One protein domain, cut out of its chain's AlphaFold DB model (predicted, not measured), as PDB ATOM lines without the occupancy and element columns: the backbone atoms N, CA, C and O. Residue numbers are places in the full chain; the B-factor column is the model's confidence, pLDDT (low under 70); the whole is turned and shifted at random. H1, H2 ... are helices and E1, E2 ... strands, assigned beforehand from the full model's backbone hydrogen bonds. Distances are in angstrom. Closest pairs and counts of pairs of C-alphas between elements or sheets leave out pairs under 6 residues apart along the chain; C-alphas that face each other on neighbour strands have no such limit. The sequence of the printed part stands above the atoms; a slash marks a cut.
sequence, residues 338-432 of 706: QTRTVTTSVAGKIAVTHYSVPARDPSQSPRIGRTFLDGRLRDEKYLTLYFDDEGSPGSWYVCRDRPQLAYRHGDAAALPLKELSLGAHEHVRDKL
ATOM      1  N   GLN A 338     -45.101 -39.367  58.415       73.88
ATOM      2  CA  GLN A 338     -43.914 -40.166  58.157       73.88
ATOM      3  C   GLN A 338     -42.839 -39.296  57.514       73.88
ATOM      4  O   GLN A 338     -43.065 -38.685  56.469       73.88
ATOM      5  N   THR A 339     -41.653 -39.249  58.113       72.44
ATOM      6  CA  THR A 339     -40.492 -38.620  57.475       72.44
ATOM      7  C   THR A 339     -40.018 -39.501  56.328       72.44
ATOM      8  O   THR A 339     -39.630 -40.650  56.532       72.44
ATOM      9  N   ARG A 340     -40.044 -38.959  55.115       64.50
ATOM     10  CA  ARG A 340     -39.403 -39.532  53.940       64.50
ATOM     11  C   ARG A 340     -38.089 -38.827  53.683       64.50
ATOM     12  O   ARG A 340     -37.955 -37.621  53.879       64.50
ATOM     13  N   THR A 341     -37.136 -39.611  53.215       58.84
ATOM     14  CA  THR A 341     -35.828 -39.136  52.800       58.84
ATOM     15  C   THR A 341     -35.741 -39.329  51.299       58.84
ATOM     16  O   THR A 341     -35.853 -40.456  50.819       58.84
ATOM     17  N   VAL A 342     -35.579 -38.238  50.559       50.12
ATOM     18  CA  VAL A 342     -35.264 -38.288  49.133       50.12
ATOM     19  C   VAL A 342     -33.815 -37.897  48.954       50.12
ATOM     20  O   VAL A 342     -33.372 -36.843  49.404       50.12
ATOM     21  N   THR A 343     -33.095 -38.773  48.274       55.03
ATOM     22  CA  THR A 343     -31.703 -38.580  47.911       55.03
ATOM     23  C   THR A 343     -31.662 -38.167  46.447       55.03
ATOM     24  O   THR A 343     -32.117 -38.911  45.580       55.03
ATOM     25  N   THR A 344     -31.161 -36.972  46.161       45.03
ATOM     26  CA  THR A 344     -31.083 -36.414  44.808       45.03
ATOM     27  C   THR A 344     -29.620 -36.216  44.436       45.03
ATOM     28  O   THR A 344     -28.873 -35.585  45.179       45.03
ATOM     29  N   SER A 345     -29.192 -36.755  43.295       36.28
ATOM     30  CA  SER A 345     -27.862 -36.473  42.746       36.28
ATOM     31  C   SER A 345     -27.923 -35.172  41.949       36.28
ATOM     32  O   SER A 345     -28.664 -35.083  40.970       36.28
ATOM     33  N   VAL A 346     -27.176 -34.159  42.378       42.56
ATOM     34  CA  VAL A 346     -27.054 -32.866  41.694       42.56
ATOM     35  C   VAL A 346     -25.573 -32.632  41.419       42.56
ATOM     36  O   VAL A 346     -24.786 -32.477  42.352       42.56
ATOM     37  N   ALA A 347     -25.180 -32.644  40.140       38.84
ATOM     38  CA  ALA A 347     -23.798 -32.419  39.696       38.84
ATOM     39  C   ALA A 347     -22.751 -33.311  40.408       38.84
ATOM     40  O   ALA A 347     -21.704 -32.839  40.848       38.84
ATOM     41  N   GLY A 348     -23.057 -34.602  40.584       48.34
ATOM     42  CA  GLY A 348     -22.164 -35.560  41.252       48.34
ATOM     43  C   GLY A 348     -22.127 -35.453  42.782       48.34
ATOM     44  O   GLY A 348     -21.404 -36.210  43.425       48.34
ATOM     45  N   LYS A 349     -22.918 -34.554  43.386       41.34
ATOM     46  CA  LYS A 349     -23.110 -34.463  44.838       41.34
ATOM     47  C   LYS A 349     -24.453 -35.062  45.231       41.34
ATOM     48  O   LYS A 349     -25.465 -34.844  44.570       41.34
ATOM     49  N   ILE A 350     -24.461 -35.799  46.336       52.09
ATOM     50  CA  ILE A 350     -25.672 -36.381  46.904       52.09
ATOM     51  C   ILE A 350     -26.307 -35.357  47.853       52.09
ATOM     52  O   ILE A 350     -25.758 -35.065  48.913       52.09
ATOM     53  N   ALA A 351     -27.465 -34.818  47.478       42.59
ATOM     54  CA  ALA A 351     -28.312 -34.015  48.349       42.59
ATOM     55  C   ALA A 351     -29.351 -34.920  49.022       42.59
ATOM     56  O   ALA A 351     -30.092 -35.631  48.350       42.59
ATOM     57  N   VAL A 352     -29.417 -34.895  50.352       47.28
ATOM     58  CA  VAL A 352     -30.417 -35.639  51.127       47.28
ATOM     59  C   VAL A 352     -31.455 -34.648  51.639       47.28
ATOM     60  O   VAL A 352     -31.130 -33.742  52.402       47.28
ATOM     61  N   THR A 353     -32.703 -34.808  51.211       48.25
ATOM     62  CA  THR A 353     -33.830 -33.976  51.643       48.25
ATOM     63  C   THR A 353     -34.777 -34.806  52.496       48.25
ATOM     64  O   THR A 353     -35.332 -35.801  52.029       48.25
ATOM     65  N   HIS A 354     -35.002 -34.375  53.736       53.66
ATOM     66  CA  HIS A 354     -36.023 -34.947  54.609       53.66
ATOM     67  C   HIS A 354     -37.309 -34.125  54.515       53.66
ATOM     68  O   HIS A 354     -37.284 -32.903  54.662       53.66
ATOM     69  N   TYR A 355     -38.445 -34.781  54.298       59.81
ATOM     70  CA  TYR A 355     -39.758 -34.141  54.346       59.81
ATOM     71  C   TYR A 355     -40.788 -35.074  54.977       59.81
ATOM     72  O   TYR A 355     -40.691 -36.291  54.872       59.81
ATOM     73  N   SER A 356     -41.776 -34.513  55.666       60.75
ATOM     74  CA  SER A 356     -42.806 -35.298  56.353       60.75
ATOM     75  C   SER A 356     -44.064 -35.394  55.500       60.75
ATOM     76  O   SER A 356     -44.640 -34.365  55.148       60.75
ATOM     77  N   VAL A 357     -44.508 -36.617  55.228       61.72
ATOM     78  CA  VAL A 357     -45.733 -36.929  54.485       61.72
ATOM     79  C   VAL A 357     -46.818 -37.332  55.485       61.72
ATOM     80  O   VAL A 357     -46.511 -38.104  56.395       61.72
ATOM     81  N   PRO A 358     -48.063 -36.836  55.381       65.25
ATOM     82  CA  PRO A 358     -49.151 -37.332  56.223       65.25
ATOM     83  C   PRO A 358     -49.318 -38.851  56.051       65.25
ATOM     84  O   PRO A 358     -49.048 -39.390  54.975       65.25
ATOM     85  N   ALA A 359     -49.758 -39.558  57.098       65.06
ATOM     86  CA  ALA A 359     -50.201 -40.944  56.942       65.06
ATOM     87  C   ALA A 359     -51.252 -40.992  55.820       65.06
ATOM     88  O   ALA A 359     -52.141 -40.142  55.805       65.06
ATOM     89  N   ARG A 360     -51.106 -41.920  54.857       57.84
ATOM     90  CA  ARG A 360     -51.984 -42.021  53.674       57.84
ATOM     91  C   ARG A 360     -53.445 -41.920  54.107       57.84
ATOM     92  O   ARG A 360     -53.955 -42.848  54.725       57.84
ATOM     93  N   ASP A 361     -54.089 -40.819  53.741       54.09
ATOM     94  CA  ASP A 361     -55.533 -40.672  53.797       54.09
ATOM     95  C   ASP A 361     -56.086 -41.122  52.434       54.09
ATOM     96  O   ASP A 361     -55.866 -40.430  51.434       54.09
ATOM     97  N   PRO A 362     -56.756 -42.287  52.346       49.47
ATOM     98  CA  PRO A 362     -57.321 -42.790  51.095       49.47
ATOM     99  C   PRO A 362     -58.378 -41.858  50.485       49.47
ATOM    100  O   PRO A 362     -58.736 -42.035  49.325       49.47
ATOM    101  N   SER A 363     -58.880 -40.876  51.244       49.88
ATOM    102  CA  SER A 363     -59.872 -39.904  50.774       49.88
ATOM    103  C   SER A 363     -59.275 -38.711  50.008       49.88
ATOM    104  O   SER A 363     -60.020 -37.952  49.392       49.88
ATOM    105  N   GLN A 364     -57.943 -38.546  49.987       56.59
ATOM    106  CA  GLN A 364     -57.263 -37.423  49.323       56.59
ATOM    107  C   GLN A 364     -56.633 -37.798  47.974       56.59
ATOM    108  O   GLN A 364     -55.459 -37.504  47.709       56.59
ATOM    109  N   SER A 365     -57.415 -38.424  47.094       61.28
ATOM    110  CA  SER A 365     -57.017 -38.564  45.691       61.28
ATOM    111  C   SER A 365     -56.739 -37.180  45.084       61.28
ATOM    112  O   SER A 365     -57.497 -36.236  45.332       61.28
ATOM    113  N   PRO A 366     -55.647 -37.018  44.315       70.62
ATOM    114  CA  PRO A 366     -55.390 -35.795  43.571       70.62
ATOM    115  C   PRO A 366     -56.600 -35.405  42.714       70.62
ATOM    116  O   PRO A 366     -57.146 -36.236  41.992       70.62
ATOM    117  N   ARG A 367     -57.033 -34.146  42.811       75.19
ATOM    118  CA  ARG A 367     -58.116 -33.625  41.970       75.19
ATOM    119  C   ARG A 367     -57.607 -33.456  40.537       75.19
ATOM    120  O   ARG A 367     -56.541 -32.876  40.340       75.19
ATOM    121  N   ILE A 368     -58.375 -33.957  39.576       83.00
ATOM    122  CA  ILE A 368     -58.138 -33.824  38.132       83.00
ATOM    123  C   ILE A 368     -58.930 -32.635  37.567       83.00
ATOM    124  O   ILE A 368     -59.888 -32.187  38.197       83.00
ATOM    125  N   GLY A 369     -58.552 -32.138  36.388       83.75
ATOM    126  CA  GLY A 369     -59.299 -31.106  35.657       83.75
ATOM    127  C   GLY A 369     -59.239 -29.699  36.263       83.75
ATOM    128  O   GLY A 369     -60.205 -28.952  36.161       83.75
ATOM    129  N   ARG A 370     -58.132 -29.332  36.913       89.38
ATOM    130  CA  ARG A 370     -57.945 -28.019  37.553       89.38
ATOM    131  C   ARG A 370     -57.738 -26.909  36.516       89.38
ATOM    132  O   ARG A 370     -57.075 -27.137  35.496       89.38
ATOM    133  N   THR A 371     -58.222 -25.695  36.780       93.12
ATOM    134  CA  THR A 371     -58.026 -24.549  35.875       93.12
ATOM    135  C   THR A 371     -56.649 -23.932  36.091       93.12
ATOM    136  O   THR A 371     -56.337 -23.424  37.165       93.12
ATOM    137  N   PHE A 372     -55.802 -23.970  35.065       94.88
ATOM    138  CA  PHE A 372     -54.468 -23.377  35.110       94.88
ATOM    139  C   PHE A 372     -54.536 -21.850  35.013       94.88
ATOM    140  O   PHE A 372     -55.135 -21.320  34.079       94.88
ATOM    141  N   LEU A 373     -53.903 -21.156  35.962       91.62
ATOM    142  CA  LEU A 373     -53.781 -19.698  35.959       91.62
ATOM    143  C   LEU A 373     -52.442 -19.241  35.383       91.62
ATOM    144  O   LEU A 373     -52.405 -18.369  34.519       91.62
ATOM    145  N   ASP A 374     -51.341 -19.789  35.899       94.25
ATOM    146  CA  ASP A 374     -49.987 -19.364  35.541       94.25
ATOM    147  C   ASP A 374     -48.948 -20.440  35.885       94.25
ATOM    148  O   ASP A 374     -49.203 -21.356  36.672       94.25
ATOM    149  N   GLY A 375     -47.748 -20.313  35.323       92.19
ATOM    150  CA  GLY A 375     -46.592 -21.150  35.621       92.19
ATOM    151  C   GLY A 375     -45.355 -20.292  35.877       92.19
ATOM    152  O   GLY A 375     -45.013 -19.435  35.065       92.19
ATOM    153  N   ARG A 376     -44.647 -20.532  36.989       92.50
ATOM    154  CA  ARG A 376     -43.375 -19.850  37.283       92.50
ATOM    155  C   ARG A 376     -42.222 -20.830  37.289       92.50
ATOM    156  O   ARG A 376     -42.197 -21.774  38.077       92.50
ATOM    157  N   LEU A 377     -41.249 -20.565  36.430       91.69
ATOM    158  CA  LEU A 377     -39.972 -21.261  36.446       91.69
ATOM    159  C   LEU A 377     -39.218 -20.871  37.718       91.69
ATOM    160  O   LEU A 377     -39.003 -19.686  37.978       91.69
ATOM    161  N   ARG A 378     -38.845 -21.861  38.532       74.94
ATOM    162  CA  ARG A 378     -37.896 -21.642  39.637       74.94
ATOM    163  C   ARG A 378     -36.452 -21.672  39.140       74.94
ATOM    164  O   ARG A 378     -35.608 -20.983  39.702       74.94
ATOM    165  N   ASP A 379     -36.207 -22.467  38.108       82.44
ATOM    166  CA  ASP A 379     -34.959 -22.630  37.366       82.44
ATOM    167  C   ASP A 379     -35.290 -23.167  35.955       82.44
ATOM    168  O   ASP A 379     -36.461 -23.260  35.579       82.44
ATOM    169  N   GLU A 380     -34.285 -23.540  35.159       80.31
ATOM    170  CA  GLU A 380     -34.488 -24.116  33.816       80.31
ATOM    171  C   GLU A 380     -35.090 -25.533  33.824       80.31
ATOM    172  O   GLU A 380     -35.333 -26.112  32.759       80.31
ATOM    173  N   LYS A 381     -35.304 -26.115  35.011       88.38
ATOM    174  CA  LYS A 381     -35.663 -27.521  35.195       88.38
ATOM    175  C   LYS A 381     -37.053 -27.716  35.794       88.38
ATOM    176  O   LYS A 381     -37.685 -28.729  35.498       88.38
ATOM    177  N   TYR A 382     -37.542 -26.787  36.609       91.69
ATOM    178  CA  TYR A 382     -38.794 -26.928  37.347       91.69
ATOM    179  C   TYR A 382     -39.744 -25.755  37.109       91.69
ATOM    180  O   TYR A 382     -39.428 -24.593  37.380       91.69
ATOM    181  N   LEU A 383     -40.959 -26.089  36.675       93.81
ATOM    182  CA  LEU A 383     -42.074 -25.160  36.528       93.81
ATOM    183  C   LEU A 383     -43.058 -25.376  37.674       93.81
ATOM    184  O   LEU A 383     -43.708 -26.416  37.727       93.81
ATOM    185  N   THR A 384     -43.205 -24.402  38.565       93.69
ATOM    186  CA  THR A 384     -44.277 -24.398  39.566       93.69
ATOM    187  C   THR A 384     -45.590 -23.972  38.905       93.69
ATOM    188  O   THR A 384     -45.633 -22.933  38.247       93.69
ATOM    189  N   LEU A 385     -46.644 -24.770  39.078       92.25
ATOM    190  CA  LEU A 385     -47.977 -24.560  38.506       92.25
ATOM    191  C   LEU A 385     -48.895 -23.858  39.507       92.25
ATOM    192  O   LEU A 385     -48.913 -24.233  40.679       92.25
ATOM    193  N   TYR A 386     -49.690 -22.906  39.026       89.38
ATOM    194  CA  TYR A 386     -50.682 -22.170  39.807       89.38
ATOM    195  C   TYR A 386     -52.082 -22.421  39.241       89.38
ATOM    196  O   TYR A 386     -52.285 -22.294  38.030       89.38
ATOM    197  N   PHE A 387     -53.047 -22.752  40.103       89.75
ATOM    198  CA  PHE A 387     -54.444 -23.009  39.711       89.75
ATOM    199  C   PHE A 387     -55.425 -22.068  40.421       89.75
ATOM    200  O   PHE A 387     -55.090 -21.475  41.447       89.75
ATOM    201  N   ASP A 388     -56.627 -21.917  39.866       84.38
ATOM    202  CA  ASP A 388     -57.679 -21.011  40.362       84.38
ATOM    203  C   ASP A 388     -58.257 -21.416  41.720       84.38
ATOM    204  O   ASP A 388     -58.643 -20.566  42.520       84.38
ATOM    205  N   ASP A 389     -58.258 -22.714  41.992       74.56
ATOM    206  CA  ASP A 389     -58.740 -23.333  43.217       74.56
ATOM    207  C   ASP A 389     -57.639 -23.501  44.286       74.56
ATOM    208  O   ASP A 389     -57.847 -24.173  45.300       74.56
ATOM    209  N   GLU A 390     -56.451 -22.911  44.089       68.31
ATOM    210  CA  GLU A 390     -55.364 -22.941  45.074       68.31
ATOM    211  C   GLU A 390     -55.464 -21.817  46.111       68.31
ATOM    212  O   GLU A 390     -55.158 -20.662  45.832       68.31
ATOM    213  N   GLY A 391     -55.712 -22.159  47.379       48.38
ATOM    214  CA  GLY A 391     -55.506 -21.201  48.481       48.38
ATOM    215  C   GLY A 391     -54.066 -21.075  48.962       48.38
ATOM    216  O   GLY A 391     -53.784 -20.333  49.900       48.38
ATOM    217  N   SER A 392     -53.129 -21.819  48.381       47.25
ATOM    218  CA  SER A 392     -51.704 -21.535  48.519       47.25
ATOM    219  C   SER A 392     -51.049 -21.735  47.159       47.25
ATOM    220  O   SER A 392     -50.997 -22.872  46.689       47.25
ATOM    221  N   PRO A 393     -50.594 -20.646  46.525       60.81
ATOM    222  CA  PRO A 393     -50.176 -20.664  45.135       60.81
ATOM    223  C   PRO A 393     -48.928 -21.541  44.963       60.81
ATOM    224  O   PRO A 393     -47.946 -21.377  45.694       60.81
ATOM    225  N   GLY A 394     -48.947 -22.448  43.985       74.00
ATOM    226  CA  GLY A 394     -47.788 -23.254  43.604       74.00
ATOM    227  C   GLY A 394     -47.741 -24.629  44.258       74.00
ATOM    228  O   GLY A 394     -46.672 -25.045  44.708       74.00
ATOM    229  N   SER A 395     -48.876 -25.328  44.382       81.00
ATOM    230  CA  SER A 395     -48.915 -26.632  45.074       81.00
ATOM    231  C   SER A 395     -48.414 -27.800  44.215       81.00
ATOM    232  O   SER A 395     -48.106 -28.866  44.753       81.00
ATOM    233  N   TRP A 396     -48.253 -27.593  42.907       90.38
ATOM    234  CA  TRP A 396     -47.720 -28.578  41.965       90.38
ATOM    235  C   TRP A 396     -46.545 -28.027  41.167       90.38
ATOM    236  O   TRP A 396     -46.397 -26.817  41.002       90.38
ATOM    237  N   TYR A 397     -45.730 -28.928  40.630       93.44
ATOM    238  CA  TYR A 397     -44.665 -28.583  39.702       93.44
ATOM    239  C   TYR A 397     -44.491 -29.629  38.600       93.44
ATOM    240  O   TYR A 397     -44.890 -30.782  38.746       93.44
ATOM    241  N   VAL A 398     -43.858 -29.222  37.505       93.12
ATOM    242  CA  VAL A 398     -43.455 -30.072  36.379       93.12
ATOM    243  C   VAL A 398     -41.936 -30.047  36.279       93.12
ATOM    244  O   VAL A 398     -41.318 -29.004  36.487       93.12
ATOM    245  N   CYS A 399     -41.329 -31.194  35.978       92.12
ATOM    246  CA  CYS A 399     -39.894 -31.306  35.723       92.12
ATOM    247  C   CYS A 399     -39.642 -31.375  34.214       92.12
ATOM    248  O   CYS A 399     -40.295 -32.166  33.535       92.12
ATOM    249  N   ARG A 400     -38.663 -30.628  33.699       87.25
ATOM    250  CA  ARG A 400     -38.275 -30.634  32.279       87.25
ATOM    251  C   ARG A 400     -37.863 -32.016  31.772       87.25
ATOM    252  O   ARG A 400     -38.126 -32.329  30.622       87.25
ATOM    253  N   ASP A 401     -37.294 -32.858  32.636       78.00
ATOM    254  CA  ASP A 401     -36.910 -34.236  32.285       78.00
ATOM    255  C   ASP A 401     -38.128 -35.174  32.136       78.00
ATOM    256  O   ASP A 401     -38.017 -36.261  31.573       78.00
ATOM    257  N   ARG A 402     -39.284 -34.796  32.701       80.44
ATOM    258  CA  ARG A 402     -40.544 -35.561  32.667       80.44
ATOM    259  C   ARG A 402     -41.736 -34.611  32.510       80.44
ATOM    260  O   ARG A 402     -42.577 -34.528  33.409       80.44
ATOM    261  N   PRO A 403     -41.809 -33.863  31.399       87.50
ATOM    262  CA  PRO A 403     -42.695 -32.711  31.297       87.50
ATOM    263  C   PRO A 403     -44.177 -33.089  31.150       87.50
ATOM    264  O   PRO A 403     -45.045 -32.231  31.250       87.50
ATOM    265  N   GLN A 404     -44.479 -34.377  30.964       80.69
ATOM    266  CA  GLN A 404     -45.837 -34.918  30.903       80.69
ATOM    267  C   GLN A 404     -46.401 -35.290  32.283       80.69
ATOM    268  O   GLN A 404     -47.566 -35.678  32.374       80.69
ATOM    269  N   LEU A 405     -45.602 -35.200  33.352       82.19
ATOM    270  CA  LEU A 405     -46.021 -35.511  34.717       82.19
ATOM    271  C   LEU A 405     -45.975 -34.262  35.596       82.19
ATOM    272  O   LEU A 405     -44.983 -33.533  35.633       82.19
ATOM    273  N   ALA A 406     -47.044 -34.065  36.354       88.88
ATOM    274  CA  ALA A 406     -47.114 -33.085  37.419       88.88
ATOM    275  C   ALA A 406     -46.881 -33.765  38.768       88.88
ATOM    276  O   ALA A 406     -47.392 -34.856  39.019       88.88
ATOM    277  N   TYR A 407     -46.154 -33.091  39.651       89.38
ATOM    278  CA  TYR A 407     -45.808 -33.562  40.984       89.38
ATOM    279  C   TYR A 407     -46.332 -32.601  42.044       89.38
ATOM    280  O   TYR A 407     -46.071 -31.399  41.986       89.38
ATOM    281  N   ARG A 408     -47.043 -33.120  43.043       86.69
ATOM    282  CA  ARG A 408     -47.525 -32.321  44.171       86.69
ATOM    283  C   ARG A 408     -46.403 -32.083  45.176       86.69
ATOM    284  O   ARG A 408     -45.696 -33.010  45.589       86.69
ATOM    285  N   HIS A 409     -46.235 -30.832  45.591       77.31
ATOM    286  CA  HIS A 409     -45.303 -30.478  46.653       77.31
ATOM    287  C   HIS A 409     -45.737 -31.121  47.980       77.31
ATOM    288  O   HIS A 409     -46.894 -31.050  48.379       77.31
ATOM    289  N   GLY A 410     -44.784 -31.729  48.690       69.25
ATOM    290  CA  GLY A 410     -44.981 -32.277  50.036       69.25
ATOM    291  C   GLY A 410     -45.158 -33.793  50.096       69.25
ATOM    292  O   GLY A 410     -44.590 -34.411  50.991       69.25
ATOM    293  N   ASP A 411     -45.863 -34.414  49.148       64.94
ATOM    294  CA  ASP A 411     -46.076 -35.872  49.134       64.94
ATOM    295  C   ASP A 411     -45.579 -36.580  47.866       64.94
ATOM    296  O   ASP A 411     -45.537 -37.813  47.840       64.94
ATOM    297  N   ALA A 412     -45.139 -35.815  46.861       69.81
ATOM    298  CA  ALA A 412     -44.681 -36.310  45.566       69.81
ATOM    299  C   ALA A 412     -45.729 -37.170  44.839       69.81
ATOM    300  O   ALA A 412     -45.368 -38.033  44.035       69.81
ATOM    301  N   ALA A 413     -47.022 -36.940  45.109       76.69
ATOM    302  CA  ALA A 413     -48.080 -37.507  44.285       76.69
ATOM    303  C   ALA A 413     -47.862 -37.064  42.834       76.69
ATOM    304  O   ALA A 413     -47.633 -35.881  42.578       76.69
ATOM    305  N   ALA A 414     -47.895 -38.017  41.907       81.75
ATOM    306  CA  ALA A 414     -47.704 -37.764  40.489       81.75
ATOM    307  C   ALA A 414     -49.019 -37.982  39.744       81.75
ATOM    308  O   ALA A 414     -49.715 -38.966  40.001       81.75
ATOM    309  N   LEU A 415     -49.332 -37.080  38.820       76.94
ATOM    310  CA  LEU A 415     -50.435 -37.223  37.874       76.94
ATOM    311  C   LEU A 415     -49.946 -36.919  36.458       76.94
ATOM    312  O   LEU A 415     -49.058 -36.074  36.296       76.94
ATOM    313  N   PRO A 416     -50.547 -37.532  35.427       83.62
ATOM    314  CA  PRO A 416     -50.433 -37.024  34.068       83.62
ATOM    315  C   PRO A 416     -50.830 -35.547  34.038       83.62
ATOM    316  O   PRO A 416     -51.911 -35.171  34.495       83.62
ATOM    317  N   LEU A 417     -49.951 -34.695  33.513       86.38
ATOM    318  CA  LEU A 417     -50.145 -33.245  33.512       86.38
ATOM    319  C   LEU A 417     -51.453 -32.860  32.807       86.38
ATOM    320  O   LEU A 417     -52.167 -31.990  33.289       86.38
ATOM    321  N   LYS A 418     -51.797 -33.568  31.725       83.19
ATOM    322  CA  LYS A 418     -53.038 -33.382  30.957       83.19
ATOM    323  C   LYS A 418     -54.299 -33.689  31.770       83.19
ATOM    324  O   LYS A 418     -55.297 -32.995  31.619       83.19
ATOM    325  N   GLU A 419     -54.244 -34.698  32.640       80.25
ATOM    326  CA  GLU A 419     -55.351 -35.051  33.540       80.25
ATOM    327  C   GLU A 419     -55.454 -34.072  34.706       80.25
ATOM    328  O   GLU A 419     -56.554 -33.693  35.102       80.25
ATOM    329  N   LEU A 420     -54.314 -33.627  35.245       87.44
ATOM    330  CA  LEU A 420     -54.297 -32.599  36.278       87.44
ATOM    331  C   LEU A 420     -54.894 -31.291  35.751       87.44
ATOM    332  O   LEU A 420     -55.729 -30.700  36.430       87.44
ATOM    333  N   SER A 421     -54.455 -30.832  34.576       93.06
ATOM    334  CA  SER A 421     -54.930 -29.600  33.946       93.06
ATOM    335  C   SER A 421     -54.531 -29.505  32.471       93.06
ATOM    336  O   SER A 421     -53.344 -29.484  32.131       93.06
ATOM    337  N   LEU A 422     -55.526 -29.345  31.595       85.56
ATOM    338  CA  LEU A 422     -55.299 -29.161  30.161       85.56
ATOM    339  C   LEU A 422     -54.503 -27.878  29.861       85.56
ATOM    340  O   LEU A 422     -53.527 -27.932  29.119       85.56
ATOM    341  N   GLY A 423     -54.845 -26.756  30.501       92.56
ATOM    342  CA  GLY A 423     -54.144 -25.484  30.280       92.56
ATOM    343  C   GLY A 423     -52.679 -25.513  30.734       92.56
ATOM    344  O   GLY A 423     -51.810 -24.953  30.067       92.56
ATOM    345  N   ALA A 424     -52.367 -26.223  31.827       91.50
ATOM    346  CA  ALA A 424     -50.980 -26.405  32.261       91.50
ATOM    347  C   ALA A 424     -50.191 -27.271  31.267       91.50
ATOM    348  O   ALA A 424     -49.034 -26.979  30.963       91.50
ATOM    349  N   HIS A 425     -50.823 -28.323  30.738       89.12
ATOM    350  CA  HIS A 425     -50.243 -29.176  29.705       89.12
ATOM    351  C   HIS A 425     -49.914 -28.389  28.429       89.12
ATOM    352  O   HIS A 425     -48.785 -28.462  27.943       89.12
ATOM    353  N   GLU A 426     -50.865 -27.606  27.918       86.06
ATOM    354  CA  GLU A 426     -50.672 -26.733  26.751       86.06
ATOM    355  C   GLU A 426     -49.569 -25.701  26.994       86.06
ATOM    356  O   GLU A 426     -48.714 -25.499  26.140       86.06
ATOM    357  N   HIS A 427     -49.494 -25.112  28.188       93.56
ATOM    358  CA  HIS A 427     -48.416 -24.183  28.526       93.56
ATOM    359  C   HIS A 427     -47.026 -24.837  28.452       93.56
ATOM    360  O   HIS A 427     -46.100 -24.269  27.870       93.56
ATOM    361  N   VAL A 428     -46.861 -26.035  29.023       85.75
ATOM    362  CA  VAL A 428     -45.574 -26.750  28.994       85.75
ATOM    363  C   VAL A 428     -45.209 -27.193  27.570       85.75
ATOM    364  O   VAL A 428     -44.036 -27.119  27.191       85.75
ATOM    365  N   ARG A 429     -46.200 -27.609  26.772       85.31
ATOM    366  CA  ARG A 429     -46.025 -28.038  25.376       85.31
ATOM    367  C   ARG A 429     -45.741 -26.864  24.437       85.31
ATOM    368  O   ARG A 429     -44.729 -26.855  23.750       85.31
ATOM    369  N   ASP A 430     -46.604 -25.858  24.420       81.19
ATOM    370  CA  ASP A 430     -46.628 -24.841  23.363       81.19
ATOM    371  C   ASP A 430     -45.765 -23.630  23.710       81.19
ATOM    372  O   ASP A 430     -45.050 -23.099  22.856       81.19
ATOM    373  N   LYS A 431     -45.810 -23.197  24.977       89.19
ATOM    374  CA  LYS A 431     -45.077 -22.010  25.431       89.19
ATOM    375  C   LYS A 431     -43.657 -22.345  25.866       89.19
ATOM    376  O   LYS A 431     -42.734 -21.633  25.484       89.19
ATOM    377  N   LEU A 432     -43.474 -23.403  26.659       87.69
ATOM    378  CA  LEU A 432     -42.142 -23.805  27.127       87.69
ATOM    379  C   LEU A 432     -41.429 -24.767  26.179       87.69
ATOM    380  O   LEU A 432     -40.209 -24.889  26.267       87.69
TER     381      LEU A 432
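This is residues 338 to 432 of the 706 residues of the protein "Helicase ATP-binding domain-containing protein" of Paraburkholderia strydomiana (UniProt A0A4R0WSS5). A strongly twisted, curled sheet of five strands has the helix H2 packed on one face, with short H1 at the corner before it. Set apart from this body is a long two-stranded hairpin, E1 and E2, whose tip, residues 345 to 350, sticks out. The printed part has 95 residues, with seven named strands and then two named helices; the class is mixed. The larger sheet is antiparallel, in the order E3, E4, E5, E6, E7, a meander, each strand the antiparallel neighbour of the one before. The whole is compact, with a radius of gyration of the C-alphas of 14.0 A and spans of 36 by 34 by 21 A.

E3 is residues 372 to 377, E4 382 to 387 (16.3 A), E5 396 to 399, E6 402 to 408 and E7 414 to 416. H1 is residues 417 to 420; H2, 422 to 431, is 13.3 A long and ends at C-alpha 431 (-45.077, -22.010, 25.431). E1, residues 338 to 346, begins at C-alpha 338 (-43.914, -40.166, 58.157); it and E2, 349 to 357, are each 24.7 A long.

N 376 and O 384 of E3 and E4 are 2.9 A apart, N 383 and O 398 of E4 and E5 2.9 A, N 397 and O 407 of E5 and E6 2.8 A, and N 406 and O 415 of E6 and E7 2.8 A, within hydrogen-bond range. H2 is on this sheet; its closest C-alphas with E3 are those of Phe 372 and Gly 423, 5.3 A. Every O i to N i+4 pair of H2 is within range; H1 is too short for one. H1 and H2 touch only at the corner, C-alphas 418 and 425 being closest at 5.2 A. E1 and E2 are an antiparallel hairpin at 157 degrees, with N 342 and O 353 2.9 A apart; both are apart from H2.

The C-alphas of Gly 348 and Ser 363 are farthest apart, 39.1 A. The printed part has no cut, and the link from E2 to E3 is long. The pLDDT is under 70 at residues 340 to 365, 390 to 393 and 410 to 412.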